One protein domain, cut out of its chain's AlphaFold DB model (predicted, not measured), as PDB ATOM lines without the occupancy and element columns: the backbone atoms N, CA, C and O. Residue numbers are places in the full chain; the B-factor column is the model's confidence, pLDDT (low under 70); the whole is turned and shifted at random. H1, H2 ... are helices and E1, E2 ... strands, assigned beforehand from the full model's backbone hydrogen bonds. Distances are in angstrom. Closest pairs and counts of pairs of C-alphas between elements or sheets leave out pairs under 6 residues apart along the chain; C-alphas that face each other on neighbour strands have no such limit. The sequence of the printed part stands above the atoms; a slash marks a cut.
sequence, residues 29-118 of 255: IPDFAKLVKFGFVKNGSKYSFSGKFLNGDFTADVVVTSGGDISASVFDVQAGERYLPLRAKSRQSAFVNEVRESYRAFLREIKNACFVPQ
ATOM      1  N   ILE A  29     310.489 297.361 455.126       92.06
ATOM      2  CA  ILE A  29     310.162 295.937 455.228       92.06
ATOM      3  C   ILE A  29     309.705 295.619 456.650       92.06
ATOM      4  O   ILE A  29     310.211 296.234 457.597       92.06
ATOM      5  N   PRO A  30     308.772 294.674 456.834       94.69
ATOM      6  CA  PRO A  30     308.365 294.271 458.166       94.69
ATOM      7  C   PRO A  30     309.483 293.506 458.875       94.69
ATOM      8  O   PRO A  30     310.124 292.616 458.317       94.69
ATOM      9  N   ASP A  31     309.663 293.812 460.152       95.75
ATOM     10  CA  ASP A  31     310.368 292.971 461.104       95.75
ATOM     11  C   ASP A  31     309.337 292.053 461.773       95.75
ATOM     12  O   ASP A  31     308.563 292.463 462.643       95.75
ATOM     13  N   PHE A  32     309.300 290.791 461.341       95.31
ATOM     14  CA  PHE A  32     308.302 289.825 461.806       95.31
ATOM     15  C   PHE A  32     308.371 289.550 463.312       95.31
ATOM     16  O   PHE A  32     307.344 289.240 463.917       95.31
ATOM     17  N   ALA A  33     309.542 289.693 463.941       96.12
ATOM     18  CA  ALA A  33     309.656 289.551 465.389       96.12
ATOM     19  C   ALA A  33     308.991 290.737 466.102       96.12
ATOM     20  O   ALA A  33     308.271 290.548 467.087       96.12
ATOM     21  N   LYS A  34     309.171 291.955 465.574       97.62
ATOM     22  CA  LYS A  34     308.496 293.151 466.096       97.62
ATOM     23  C   LYS A  34     306.991 293.126 465.851       97.62
ATOM     24  O   LYS A  34     306.263 293.523 466.753       97.62
ATOM     25  N   LEU A  35     306.521 292.594 464.719       97.25
ATOM     26  CA  LEU A  35     305.084 292.404 464.468       97.25
ATOM     27  C   LEU A  35     304.432 291.552 465.564       97.25
ATOM     28  O   LEU A  35     303.438 291.964 466.160       97.25
ATOM     29  N   VAL A  36     305.015 290.389 465.877       96.75
ATOM     30  CA  VAL A  36     304.493 289.511 466.939       96.75
ATOM     31  C   VAL A  36     304.527 290.216 468.295       96.75
ATOM     32  O   VAL A  36     303.550 290.167 469.035       96.75
ATOM     33  N   LYS A  37     305.617 290.933 468.607       97.50
ATOM     34  CA  LYS A  37     305.739 291.704 469.854       97.50
ATOM     35  C   LYS A  37     304.712 292.841 469.959       97.50
ATOM     36  O   LYS A  37     304.273 293.148 471.062       97.50
ATOM     37  N   PHE A  38     304.354 293.462 468.840       97.31
ATOM     38  CA  PHE A  38     303.356 294.530 468.778       97.31
ATOM     39  C   PHE A  38     301.930 294.012 469.008       97.31
ATOM     40  O   PHE A  38     301.086 294.748 469.505       97.31
ATOM     41  N   GLY A  39     301.668 292.742 468.684       97.44
ATOM     42  CA  GLY A  39     300.364 292.103 468.876       97.44
ATOM     43  C   GLY A  39     299.799 291.427 467.628       97.44
ATOM     44  O   GLY A  39     298.660 290.965 467.656       97.44
ATOM     45  N   PHE A  40     300.560 291.345 466.532       98.12
ATOM     46  CA  PHE A  40     300.135 290.568 465.371       98.12
ATOM     47  C   PHE A  40     300.136 289.069 465.684       98.12
ATOM     48  O   PHE A  40     301.110 288.516 466.197       98.12
ATOM     49  N   VAL A  41     299.072 288.384 465.273       97.75
ATOM     50  CA  VAL A  41     298.937 286.931 465.375       97.75
ATOM     51  C   VAL A  41     299.326 286.292 464.048       97.75
ATOM     52  O   VAL A  41     298.782 286.632 462.994       97.75
ATOM     53  N   LYS A  42     300.270 285.349 464.091       96.81
ATOM     54  CA  LYS A  42     300.701 284.596 462.912       96.81
ATOM     55  C   LYS A  42     299.734 283.449 462.618       96.81
ATOM     56  O   LYS A  42     299.586 282.548 463.436       96.81
ATOM     57  N   ASN A  43     299.171 283.437 461.414       94.50
ATOM     58  CA  ASN A  43     298.313 282.379 460.888       94.50
ATOM     59  C   ASN A  43     298.827 281.942 459.507       94.50
ATOM     60  O   ASN A  43     298.616 282.619 458.499       94.50
ATOM     61  N   GLY A  44     299.541 280.813 459.454       93.06
ATOM     62  CA  GLY A  44     300.165 280.326 458.220       93.06
ATOM     63  C   GLY A  44     301.191 281.318 457.657       93.06
ATOM     64  O   GLY A  44     302.188 281.629 458.311       93.06
ATOM     65  N   SER A  45     300.943 281.811 456.440       93.19
ATOM     66  CA  SER A  45     301.786 282.787 455.728       93.19
ATOM     67  C   SER A  45     301.423 284.252 456.001       93.19
ATOM     68  O   SER A  45     301.929 285.145 455.320       93.19
ATOM     69  N   LYS A  46     300.535 284.523 456.965       96.81
ATOM     70  CA  LYS A  46     300.032 285.869 457.262       96.81
ATOM     71  C   LYS A  46     300.191 286.219 458.737       96.81
ATOM     72  O   LYS A  46     300.119 285.351 459.603       96.81
ATOM     73  N   TYR A  47     300.362 287.504 458.999       98.06
ATOM     74  CA  TYR A  47     300.333 288.123 460.317       98.06
ATOM     75  C   TYR A  47     299.154 289.087 460.335       98.06
ATOM     76  O   TYR A  47     299.079 289.959 459.472       98.06
ATOM     77  N   SER A  48     298.251 288.941 461.301       97.88
ATOM     78  CA  SER A  48     297.044 289.765 461.393       97.88
ATOM     79  C   SER A  48     296.977 290.510 462.719       97.88
ATOM     80  O   SER A  48     297.273 289.936 463.763       97.88
ATOM     81  N   PHE A  49     296.547 291.764 462.680       98.12
ATOM     82  CA  PHE A  49     296.304 292.601 463.850       98.12
ATOM     83  C   PHE A  49     295.017 293.393 463.638       98.12
ATOM     84  O   PHE A  49     294.808 293.931 462.555       98.12
ATOM     85  N   SER A  50     294.168 293.464 464.661       97.75
ATOM     86  CA  SER A  50     292.985 294.325 464.663       97.75
ATOM     87  C   SER A  50     293.153 295.363 465.759       97.75
ATOM     88  O   SER A  50     293.428 295.010 466.908       97.75
ATOM     89  N   GLY A  51     293.031 296.636 465.398       97.25
ATOM     90  CA  GLY A  51     293.227 297.747 466.318       97.25
ATOM     91  C   GLY A  51     292.171 298.820 466.130       97.25
ATOM     92  O   GLY A  51     291.813 299.173 465.007       97.25
ATOM     93  N   LYS A  52     291.689 299.357 467.251       97.69
ATOM     94  CA  LYS A  52     290.756 300.479 467.261       97.69
ATOM     95  C   LYS A  52     291.490 301.806 467.081       97.69
ATOM     96  O   LYS A  52     292.588 301.982 467.601       97.69
ATOM     97  N   PHE A  53     290.856 302.749 466.396       97.50
ATOM     98  CA  PHE A  53     291.336 304.121 466.239       97.50
ATOM     99  C   PHE A  53     290.155 305.101 466.266       97.50
ATOM    100  O   PHE A  53     289.007 304.676 466.401       97.50
ATOM    101  N   LEU A  54     290.445 306.406 466.208       96.44
ATOM    102  CA  LEU A  54     289.458 307.485 466.344       96.44
ATOM    103  C   LEU A  54     288.524 307.255 467.547       96.44
ATOM    104  O   LEU A  54     287.341 306.978 467.396       96.44
ATOM    105  N   ASN A  55     289.102 307.274 468.753       94.50
ATOM    106  CA  ASN A  55     288.402 307.063 470.031       94.50
ATOM    107  C   ASN A  55     287.626 305.739 470.166       94.50
ATOM    108  O   ASN A  55     286.864 305.565 471.112       94.50
ATOM    109  N   GLY A  56     287.869 304.771 469.280       95.25
ATOM    110  CA  GLY A  56     287.206 303.472 469.316       95.25
ATOM    111  C   GLY A  56     286.005 303.342 468.387       95.25
ATOM    112  O   GLY A  56     285.437 302.251 468.338       95.25
ATOM    113  N   ASP A  57     285.674 304.396 467.640       96.69
ATOM    114  CA  ASP A  57     284.564 304.415 466.682       96.69
ATOM    115  C   ASP A  57     284.871 303.577 465.435       96.69
ATOM    116  O   ASP A  57     283.967 303.065 464.774       96.69
ATOM    117  N   PHE A  58     286.157 303.378 465.133       98.00
ATOM    118  CA  PHE A  58     286.608 302.575 464.002       98.00
ATOM    119  C   PHE A  58     287.597 301.497 464.433       98.00
ATOM    120  O   PHE A  58     288.357 301.659 465.391       98.00
ATOM    121  N   THR A  59     287.623 300.398 463.680       97.88
ATOM    122  CA  THR A  59     288.664 299.371 463.778       97.88
ATOM    123  C   THR A  59     289.322 299.135 462.426       97.88
ATOM    124  O   THR A  59     288.687 299.263 461.378       97.88
ATOM    125  N   ALA A  60     290.607 298.808 462.450       97.88
ATOM    126  CA  ALA A  60     291.391 298.457 461.282       97.88
ATOM    127  C   ALA A  60     291.961 297.047 461.442       97.88
ATOM    128  O   ALA A  60     292.773 296.793 462.333       97.88
ATOM    129  N   ASP A  61     291.573 296.161 460.530       97.50
ATOM    130  CA  ASP A  61     292.126 294.820 460.398       97.50
ATOM    131  C   ASP A  61     293.289 294.869 459.412       97.50
ATOM    132  O   ASP A  61     293.090 294.963 458.196       97.50
ATOM    133  N   VAL A  62     294.506 294.828 459.946       97.94
ATOM    134  CA  VAL A  62     295.768 294.893 459.210       97.94
ATOM    135  C   VAL A  62     296.314 293.487 459.005       97.94
ATOM    136  O   VAL A  62     296.388 292.688 459.938       97.94
ATOM    137  N   VAL A  63     296.737 293.192 457.781       97.88
ATOM    138  CA  VAL A  63     297.334 291.916 457.391       97.88
ATOM    139  C   VAL A  63     298.665 292.166 456.701       97.88
ATOM    140  O   VAL A  63     298.722 292.905 455.721       97.88
ATOM    141  N   VAL A  64     299.711 291.497 457.182       97.06
ATOM    142  CA  VAL A  64     301.043 291.467 456.567       97.06
ATOM    143  C   VAL A  64     301.341 290.046 456.092       97.06
ATOM    144  O   VAL A  64     301.242 289.091 456.868       97.06
ATOM    145  N   THR A  65     301.681 289.872 454.818       95.44
ATOM    146  CA  THR A  65     302.087 288.570 454.272       95.44
ATOM    147  C   THR A  65     303.541 288.265 454.634       95.44
ATOM    148  O   THR A  65     304.334 289.157 454.928       95.44
ATOM    149  N   SER A  66     303.943 286.996 454.573       88.19
ATOM    150  CA  SER A  66     305.354 286.612 454.708       88.19
ATOM    151  C   SER A  66     306.250 287.179 453.599       88.19
ATOM    152  O   SER A  66     307.464 287.201 453.771       88.19
ATOM    153  N   GLY A  67     305.664 287.613 452.475       83.88
ATOM    154  CA  GLY A  67     306.360 288.335 451.407       83.88
ATOM    155  C   GLY A  67     306.611 289.808 451.732       83.88
ATOM    156  O   GLY A  67     307.422 290.435 451.069       83.88
ATOM    157  N   GLY A  68     305.971 290.341 452.777       86.50
ATOM    158  CA  GLY A  68     306.110 291.730 453.203       86.50
ATOM    159  C   GLY A  68     304.963 292.641 452.771       86.50
ATOM    160  O   GLY A  68     304.878 293.763 453.268       86.50
ATOM    161  N   ASP A  69     304.054 292.156 451.920       89.38
ATOM    162  CA  ASP A  69     302.894 292.928 451.474       89.38
ATOM    163  C   ASP A  69     301.960 293.225 452.644       89.38
ATOM    164  O   ASP A  69     301.596 292.330 453.412       89.38
ATOM    165  N   ILE A  70     301.524 294.477 452.737       93.62
ATOM    166  CA  ILE A  70     300.586 294.941 453.752       93.62
ATOM    167  C   ILE A  70     299.260 295.339 453.110       93.62
ATOM    168  O   ILE A  70     299.207 295.972 452.060       93.62
ATOM    169  N   SER A  71     298.165 294.971 453.761       94.62
ATOM    170  CA  SER A  71     296.817 295.378 453.377       94.62
ATOM    171  C   SER A  71     295.971 295.577 454.621       94.62
ATOM    172  O   SER A  71     296.258 294.997 455.671       94.62
ATOM    173  N   ALA A  72     294.926 296.394 454.517       95.44
ATOM    174  CA  ALA A  72     294.068 296.651 455.657       95.44
ATOM    175  C   ALA A  72     292.620 296.970 455.273       95.44
ATOM    176  O   ALA A  72     292.311 297.526 454.208       95.44
ATOM    177  N   SER A  73     291.718 296.580 456.169       95.50
ATOM    178  CA  SER A  73     290.276 296.776 456.061       95.50
ATOM    179  C   SER A  73     289.783 297.575 457.258       95.50
ATOM    180  O   SER A  73     290.050 297.197 458.389       95.50
ATOM    181  N   VAL A  74     289.072 298.673 457.005       97.31
ATOM    182  CA  VAL A  74     288.543 299.550 458.056       97.31
ATOM    183  C   VAL A  74     287.048 299.324 458.207       97.31
ATOM    184  O   VAL A  74     286.343 299.222 457.199       97.31
ATOM    185  N   PHE A  75     286.574 299.276 459.447       97.19
ATOM    186  CA  PHE A  75     285.177 299.065 459.809       97.19
ATOM    187  C   PHE A  75     284.708 300.140 460.789       97.19
ATOM    188  O   PHE A  75     285.469 300.555 461.662       97.19
ATOM    189  N   ASP A  76     283.460 300.566 460.627       96.50
ATOM    190  CA  ASP A  76     282.729 301.371 461.604       96.50
ATOM    191  C   ASP A  76     282.207 300.435 462.701       96.50
ATOM    192  O   ASP A  76     281.532 299.443 462.411       96.50
ATOM    193  N   VAL A  77     282.566 300.705 463.955       95.50
ATOM    194  CA  VAL A  77     282.263 299.818 465.086       95.50
ATOM    195  C   VAL A  77     280.781 299.849 465.446       95.50
ATOM    196  O   VAL A  77     280.243 298.822 465.857       95.50
ATOM    197  N   GLN A  78     280.113 300.993 465.288       94.00
ATOM    198  CA  GLN A  78     278.699 301.127 465.621       94.00
ATOM    199  C   GLN A  78     277.820 300.441 464.573       94.00
ATOM    200  O   GLN A  78     276.876 299.738 464.930       94.00
ATOM    201  N   ALA A  79     278.135 300.632 463.290       93.00
ATOM    202  CA  ALA A  79     277.407 299.996 462.197       93.00
ATOM    203  C   ALA A  79     277.768 298.509 462.032       93.00
ATOM    204  O   ALA A  79     276.961 297.734 461.531       93.00
ATOM    205  N   GLY A  80     278.977 298.103 462.439       92.25
ATOM    206  CA  GLY A  80     279.493 296.752 462.202       92.25
ATOM    207  C   GLY A  80     279.835 296.485 460.732       92.25
ATOM    208  O   GLY A  80     279.932 295.332 460.313       92.25
ATOM    209  N   GLU A  81     280.013 297.540 459.934       94.12
ATOM    210  CA  GLU A  81     280.183 297.465 458.483       94.12
ATOM    211  C   GLU A  81     281.518 298.052 458.022       94.12
ATOM    212  O   GLU A  81     282.146 298.881 458.682       94.12
ATOM    213  N   ARG A  82     281.966 297.632 456.834       94.94
ATOM    214  CA  ARG A  82     283.203 298.134 456.232       94.94
ATOM    215  C   ARG A  82     283.054 299.609 455.849       94.94
ATOM    216  O   ARG A  82     282.175 299.974 455.069       94.94
ATOM    217  N   TYR A  83     283.996 300.444 456.275       94.44
ATOM    218  CA  TYR A  83     284.006 301.870 455.967       94.44
ATOM    219  C   TYR A  83     284.606 302.152 454.579       94.44
ATOM    220  O   TYR A  83     285.760 302.554 454.411       94.44
ATOM    221  N   LEU A  84     283.797 301.936 453.540       91.12
ATOM    222  CA  LEU A  84     284.155 302.195 452.140       91.12
ATOM    223  C   LEU A  84     284.540 303.658 451.816       91.12
ATOM    224  O   LEU A  84     285.423 303.845 450.969       91.12
ATOM    225  N   PRO A  85     283.956 304.706 452.449       91.62
ATOM    226  CA  PRO A  85     284.283 306.099 452.131       91.62
ATOM    227  C   PRO A  85     285.764 306.458 452.270       91.62
ATOM    228  O   PRO A  85     286.234 307.340 451.549       91.62
ATOM    229  N   LEU A  86     286.520 305.738 453.107       88.38
ATOM    230  CA  LEU A  86     287.971 305.897 453.236       88.38
ATOM    231  C   LEU A  86     288.675 305.913 451.867       88.38
ATOM    232  O   LEU A  86     289.561 306.735 451.635       88.38
ATOM    233  N   ARG A  87     288.229 305.050 450.942       87.88
ATOM    234  CA  ARG A  87     288.834 304.826 449.617       87.88
ATOM    235  C   ARG A  87     288.247 305.694 448.500       87.88
ATOM    236  O   ARG A  87     288.787 305.716 447.398       87.88
ATOM    237  N   ALA A  88     287.143 306.399 448.745       85.12
ATOM    238  CA  ALA A  88     286.453 307.160 447.708       85.12
ATOM    239  C   ALA A  88     287.181 308.484 447.397       85.12
ATOM    240  O   ALA A  88     287.113 309.427 448.186       85.12
ATOM    241  N   LYS A  89     287.829 308.584 446.225       73.25
ATOM    242  CA  LYS A  89     288.570 309.791 445.786       73.25
ATOM    243  C   LYS A  89     287.693 311.053 445.681       73.25
ATOM    244  O   LYS A  89     288.176 312.154 445.913       73.25
ATOM    245  N   SER A  90     286.406 310.901 445.360       68.81
ATOM    246  CA  SER A  90     285.460 312.010 445.156       68.81
ATOM    247  C   SER A  90     284.810 312.546 446.438       68.81
ATOM    248  O   SER A  90     284.156 313.585 446.394       68.81
ATOM    249  N   ARG A  91     284.961 311.863 447.583       67.38
ATOM    250  CA  ARG A  91     284.351 312.268 448.860       67.38
ATOM    251  C   ARG A  91     285.407 312.871 449.787       67.38
ATOM    252  O   ARG A  91     286.317 312.173 450.239       67.38
ATOM    253  N   GLN A  92     285.264 314.165 450.071       70.81
ATOM    254  CA  GLN A  92     286.191 314.965 450.885       70.81
ATOM    255  C   GLN A  92     285.471 315.725 452.013       70.81
ATOM    256  O   GLN A  92     285.812 316.866 452.312       70.81
ATOM    257  N   SER A  93     284.442 315.132 452.628       86.94
ATOM    258  CA  SER A  93     283.828 315.767 453.801       86.94
ATOM    259  C   SER A  93     284.833 315.857 454.955       86.94
ATOM    260  O   SER A  93     285.757 315.042 455.045       86.94
ATOM    261  N   ALA A  94     284.634 316.829 455.851       88.38
ATOM    262  CA  ALA A  94     285.501 317.034 457.014       88.38
ATOM    263  C   ALA A  94     285.673 315.741 457.833       88.38
ATOM    264  O   ALA A  94     286.796 315.342 458.121       88.38
ATOM    265  N   PHE A  95     284.570 315.027 458.077       91.38
ATOM    266  CA  PHE A  95     284.575 313.751 458.792       91.38
ATOM    267  C   PHE A  95     285.370 312.648 458.073       91.38
ATOM    268  O   PHE A  95     286.169 311.952 458.687       91.38
ATOM    269  N   VAL A  96     285.219 312.486 456.750       91.75
ATOM    270  CA  VAL A  96     285.991 311.466 456.010       91.75
ATOM    271  C   VAL A  96     287.491 311.765 456.075       91.75
ATOM    272  O   VAL A  96     288.294 310.838 456.177       91.75
ATOM    273  N   ASN A  97     287.876 313.042 456.030       91.69
ATOM    274  CA  ASN A  97     289.275 313.441 456.163       91.69
ATOM    275  C   ASN A  97     289.808 313.198 457.580       91.69
ATOM    276  O   ASN A  97     290.921 312.703 457.717       91.69
ATOM    277  N   GLU A  98     289.011 313.447 458.618       94.44
ATOM    278  CA  GLU A  98     289.361 313.107 460.001       94.44
ATOM    279  C   GLU A  98     289.615 311.601 460.175       94.44
ATOM    280  O   GLU A  98     290.665 311.203 460.687       94.44
ATOM    281  N   VAL A  99     288.717 310.752 459.657       95.31
ATOM    282  CA  VAL A  99     288.905 309.291 459.673       95.31
ATOM    283  C   VAL A  99     290.182 308.899 458.924       95.31
ATOM    284  O   VAL A  99     290.938 308.058 459.408       95.31
ATOM    285  N   ARG A 100     290.471 309.516 457.766       94.81
ATOM    286  CA  ARG A 100     291.712 309.267 457.010       94.81
ATOM    287  C   ARG A 100     292.953 309.649 457.808       94.81
ATOM    288  O   ARG A 100     293.887 308.857 457.846       94.81
ATOM    289  N   GLU A 101     292.979 310.818 458.434       94.94
ATOM    290  CA  GLU A 101     294.142 311.260 459.208       94.94
ATOM    291  C   GLU A 101     294.368 310.390 460.447       94.94
ATOM    292  O   GLU A 101     295.497 309.965 460.697       94.94
ATOM    293  N   SER A 102     293.299 310.034 461.163       97.62
ATOM    294  CA  SER A 102     293.385 309.116 462.303       97.62
ATOM    295  C   SER A 102     293.862 307.724 461.870       97.62
ATOM    296  O   SER A 102     294.757 307.145 462.486       97.62
ATOM    297  N   TYR A 103     293.363 307.225 460.739       97.62
ATOM    298  CA  TYR A 103     293.818 305.970 460.149       97.62
ATOM    299  C   TYR A 103     295.296 306.015 459.729       97.62
ATOM    300  O   TYR A 103     296.063 305.091 460.010       97.62
ATOM    301  N   ARG A 104     295.740 307.109 459.096       97.31
ATOM    302  CA  ARG A 104     297.152 307.313 458.748       97.31
ATOM    303  C   ARG A 104     298.033 307.343 459.998       97.31
ATOM    304  O   ARG A 104     299.127 306.787 459.971       97.31
ATOM    305  N   ALA A 105     297.586 307.981 461.080       97.81
ATOM    306  CA  ALA A 105     298.307 307.995 462.352       97.81
ATOM    307  C   ALA A 105     298.447 306.582 462.943       97.81
ATOM    308  O   ALA A 105     299.560 306.179 463.276       97.81
ATOM    309  N   PHE A 106     297.359 305.807 462.958       98.12
ATOM    310  CA  PHE A 106     297.356 304.405 463.382       98.12
ATOM    311  C   PHE A 106     298.349 303.545 462.578       98.12
ATOM    312  O   PHE A 106     299.176 302.831 463.141       98.12
ATOM    313  N   LEU A 107     298.352 303.659 461.245       98.00
ATOM    314  CA  LEU A 107     299.307 302.922 460.411       98.00
ATOM    315  C   LEU A 107     300.764 303.369 460.630       98.00
ATOM    316  O   LEU A 107     301.673 302.538 460.590       98.00
ATOM    317  N   ARG A 108     301.013 304.663 460.881       97.56
ATOM    318  CA  ARG A 108     302.364 305.168 461.199       97.56
ATOM    319  C   ARG A 108     302.888 304.614 462.520       97.56
ATOM    320  O   ARG A 108     304.082 304.350 462.613       97.56
ATOM    321  N   GLU A 109     302.026 304.409 463.511       97.75
ATOM    322  CA  GLU A 109     302.402 303.744 464.762       97.75
ATOM    323  C   GLU A 109     302.920 302.325 464.495       97.75
ATOM    324  O   GLU A 109     304.038 301.988 464.892       97.75
ATOM    325  N   ILE A 110     302.166 301.538 463.717       97.75
ATOM    326  CA  ILE A 110     302.577 300.192 463.297       97.75
ATOM    327  C   ILE A 110     303.898 300.247 462.523       97.75
ATOM    328  O   ILE A 110     304.810 299.471 462.816       97.75
ATOM    329  N   LYS A 111     304.038 301.169 461.559       97.00
ATOM    330  CA  LYS A 111     305.277 301.346 460.788       97.00
ATOM    331  C   LYS A 111     306.471 301.598 461.704       97.00
ATOM    332  O   LYS A 111     307.471 300.894 461.609       97.00
ATOM    333  N   ASN A 112     306.362 302.576 462.596       97.06
ATOM    334  CA  ASN A 112     307.456 302.973 463.479       97.06
ATOM    335  C   ASN A 112     307.854 301.850 464.445       97.06
ATOM    336  O   ASN A 112     309.033 301.699 464.762       97.06
ATOM    337  N   ALA A 113     306.883 301.055 464.897       97.19
ATOM    338  CA  ALA A 113     307.139 299.947 465.805       97.19
ATOM    339  C   ALA A 113     307.685 298.698 465.096       97.19
ATOM    340  O   ALA A 113     308.529 298.004 465.661       97.19
ATOM    341  N   CYS A 114     307.212 298.397 463.883       97.44
ATOM    342  CA  CYS A 114     307.377 297.072 463.279       97.44
ATOM    343  C   CYS A 114     308.156 297.041 461.966       97.44
ATOM    344  O   CYS A 114     308.496 295.951 461.521       97.44
ATOM    345  N   PHE A 115     308.436 298.175 461.327       95.56
ATOM    346  CA  PHE A 115     309.061 298.201 460.005       95.56
ATOM    347  C   PHE A 115     310.460 298.813 460.051       95.56
ATOM    348  O   PHE A 115     310.764 299.699 460.849       95.56
ATOM    349  N   VAL A 116     311.331 298.320 459.174       92.62
ATOM    350  CA  VAL A 116     312.709 298.788 459.016       92.62
ATOM    351  C   VAL A 116     312.819 299.530 457.688       92.62
ATOM    352  O   VAL A 116     312.404 298.980 456.665       92.62
ATOM    353  N   PRO A 117     313.365 300.760 457.664       90.88
ATOM    354  CA  PRO A 117     313.514 301.514 456.429       90.88
ATOM    355  C   PRO A 117     314.438 300.793 455.443       90.88
ATOM    356  O   PRO A 117     315.374 300.087 455.825       90.88
ATOM    357  N   GLN A 118     314.166 300.988 454.161       90.19
ATOM    358  CA  GLN A 118     314.971 300.524 453.043       90.19
ATOM    359  C   GLN A 118     315.377 301.719 452.169       90.19
ATOM    360  O   GLN A 118     314.646 302.708 452.112       90.19
TER     361      GLN A 118
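What this domain is: This is residues 29 to 118 of the 255 residues of the protein "YjbR protein" of Treponema socranskii subsp. socranskii VPI DR56BR1116 = ATCC 35536 (UniProt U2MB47). A strongly twisted sheet of four strands has the long helix H3 laid slantwise over one face, and the short helix H1 packs on that same face near the last turns of H3, making two layers, a sheet and helices on one face of it. H2 is a small helix at the E4 side of the sheet, by the first turns of H3, while the short strand E5 runs beside the first printed residues. The printed part has 90 residues, with three named helices and five named strands in the order H1, E1, E2, E3, E4, H2, H3, E5; the class is mixed, helices and strands. The sheet's order is E1, E2, E3, E4, all antiparallel, a meander, each strand the antiparallel neighbour of the one before. The whole is compact, with a radius of gyration of the C-alphas of 13.7 A and spans of 38 by 28 by 22 A.

Where its parts are: Find C-alpha 32 at (308.302, 289.825, 461.806), where H1 begins; it runs to residue 38. E1 is residues 41 to 43. Next come E2, residues 46 to 53, 22.1 A long, E3, residues 58 to 65, 23.0 A, and E4, residues 70 to 76, 20.5 A. H2 is residues 84 to 87. Go on to C-alpha 94 at (285.501, 317.034, 457.014); from there H3 runs 30.3 A to C-alpha 114 at (307.377, 297.072, 463.279). E5 is residues 115 to 117.

How they stand to each other: Look first at the hairpin of E1 and E2, where N 41 and O 48 are 2.8 A apart, within hydrogen-bond range. In the hairpin of E2 and E3 find N 49 and O 62 at 2.9 A, and in that of E3 and E4 N 61 and O 73 at 2.8 A. H1 is on the sheet at a height of 8.9 A, over E2 and, only just, with 3 C-alphas, over E1; on the local plane it runs along the strands, only just, at 28 degrees to E2. On the same face H3 has a height of 9.4 A, over E2 and E3, slantwise to the strands at 43 degrees to E2 on the local plane. H3 touches H1 with residues 110 to 114 alone, at a steep tilt of 60 degrees, opposite ways; their closest C-alphas, of Lys 34 and Cys 114, are 5.0 A apart. H3 touches H2 with residues 96 to 100 alone, closest at the C-alphas of Leu 86 and Arg 100, 6.3 A. H2 only grazes the sheet, with residues 84 to 87. E5 pairs with no named strand, but its residues 115 to 116 pair antiparallel with residues 29 to 30. In H1 and H3 every O i to N i+4 pair is within hydrogen-bond range; H2 is too short for such a pair.

The domain as a whole: The two C-alphas farthest apart, of Gly 44 and Ala 94, are 39.5 A apart. The printed part has no cut, and no link is long. Mean pLDDT of the printed part is 93.8; look at residues 90 to 91 for the two under 70.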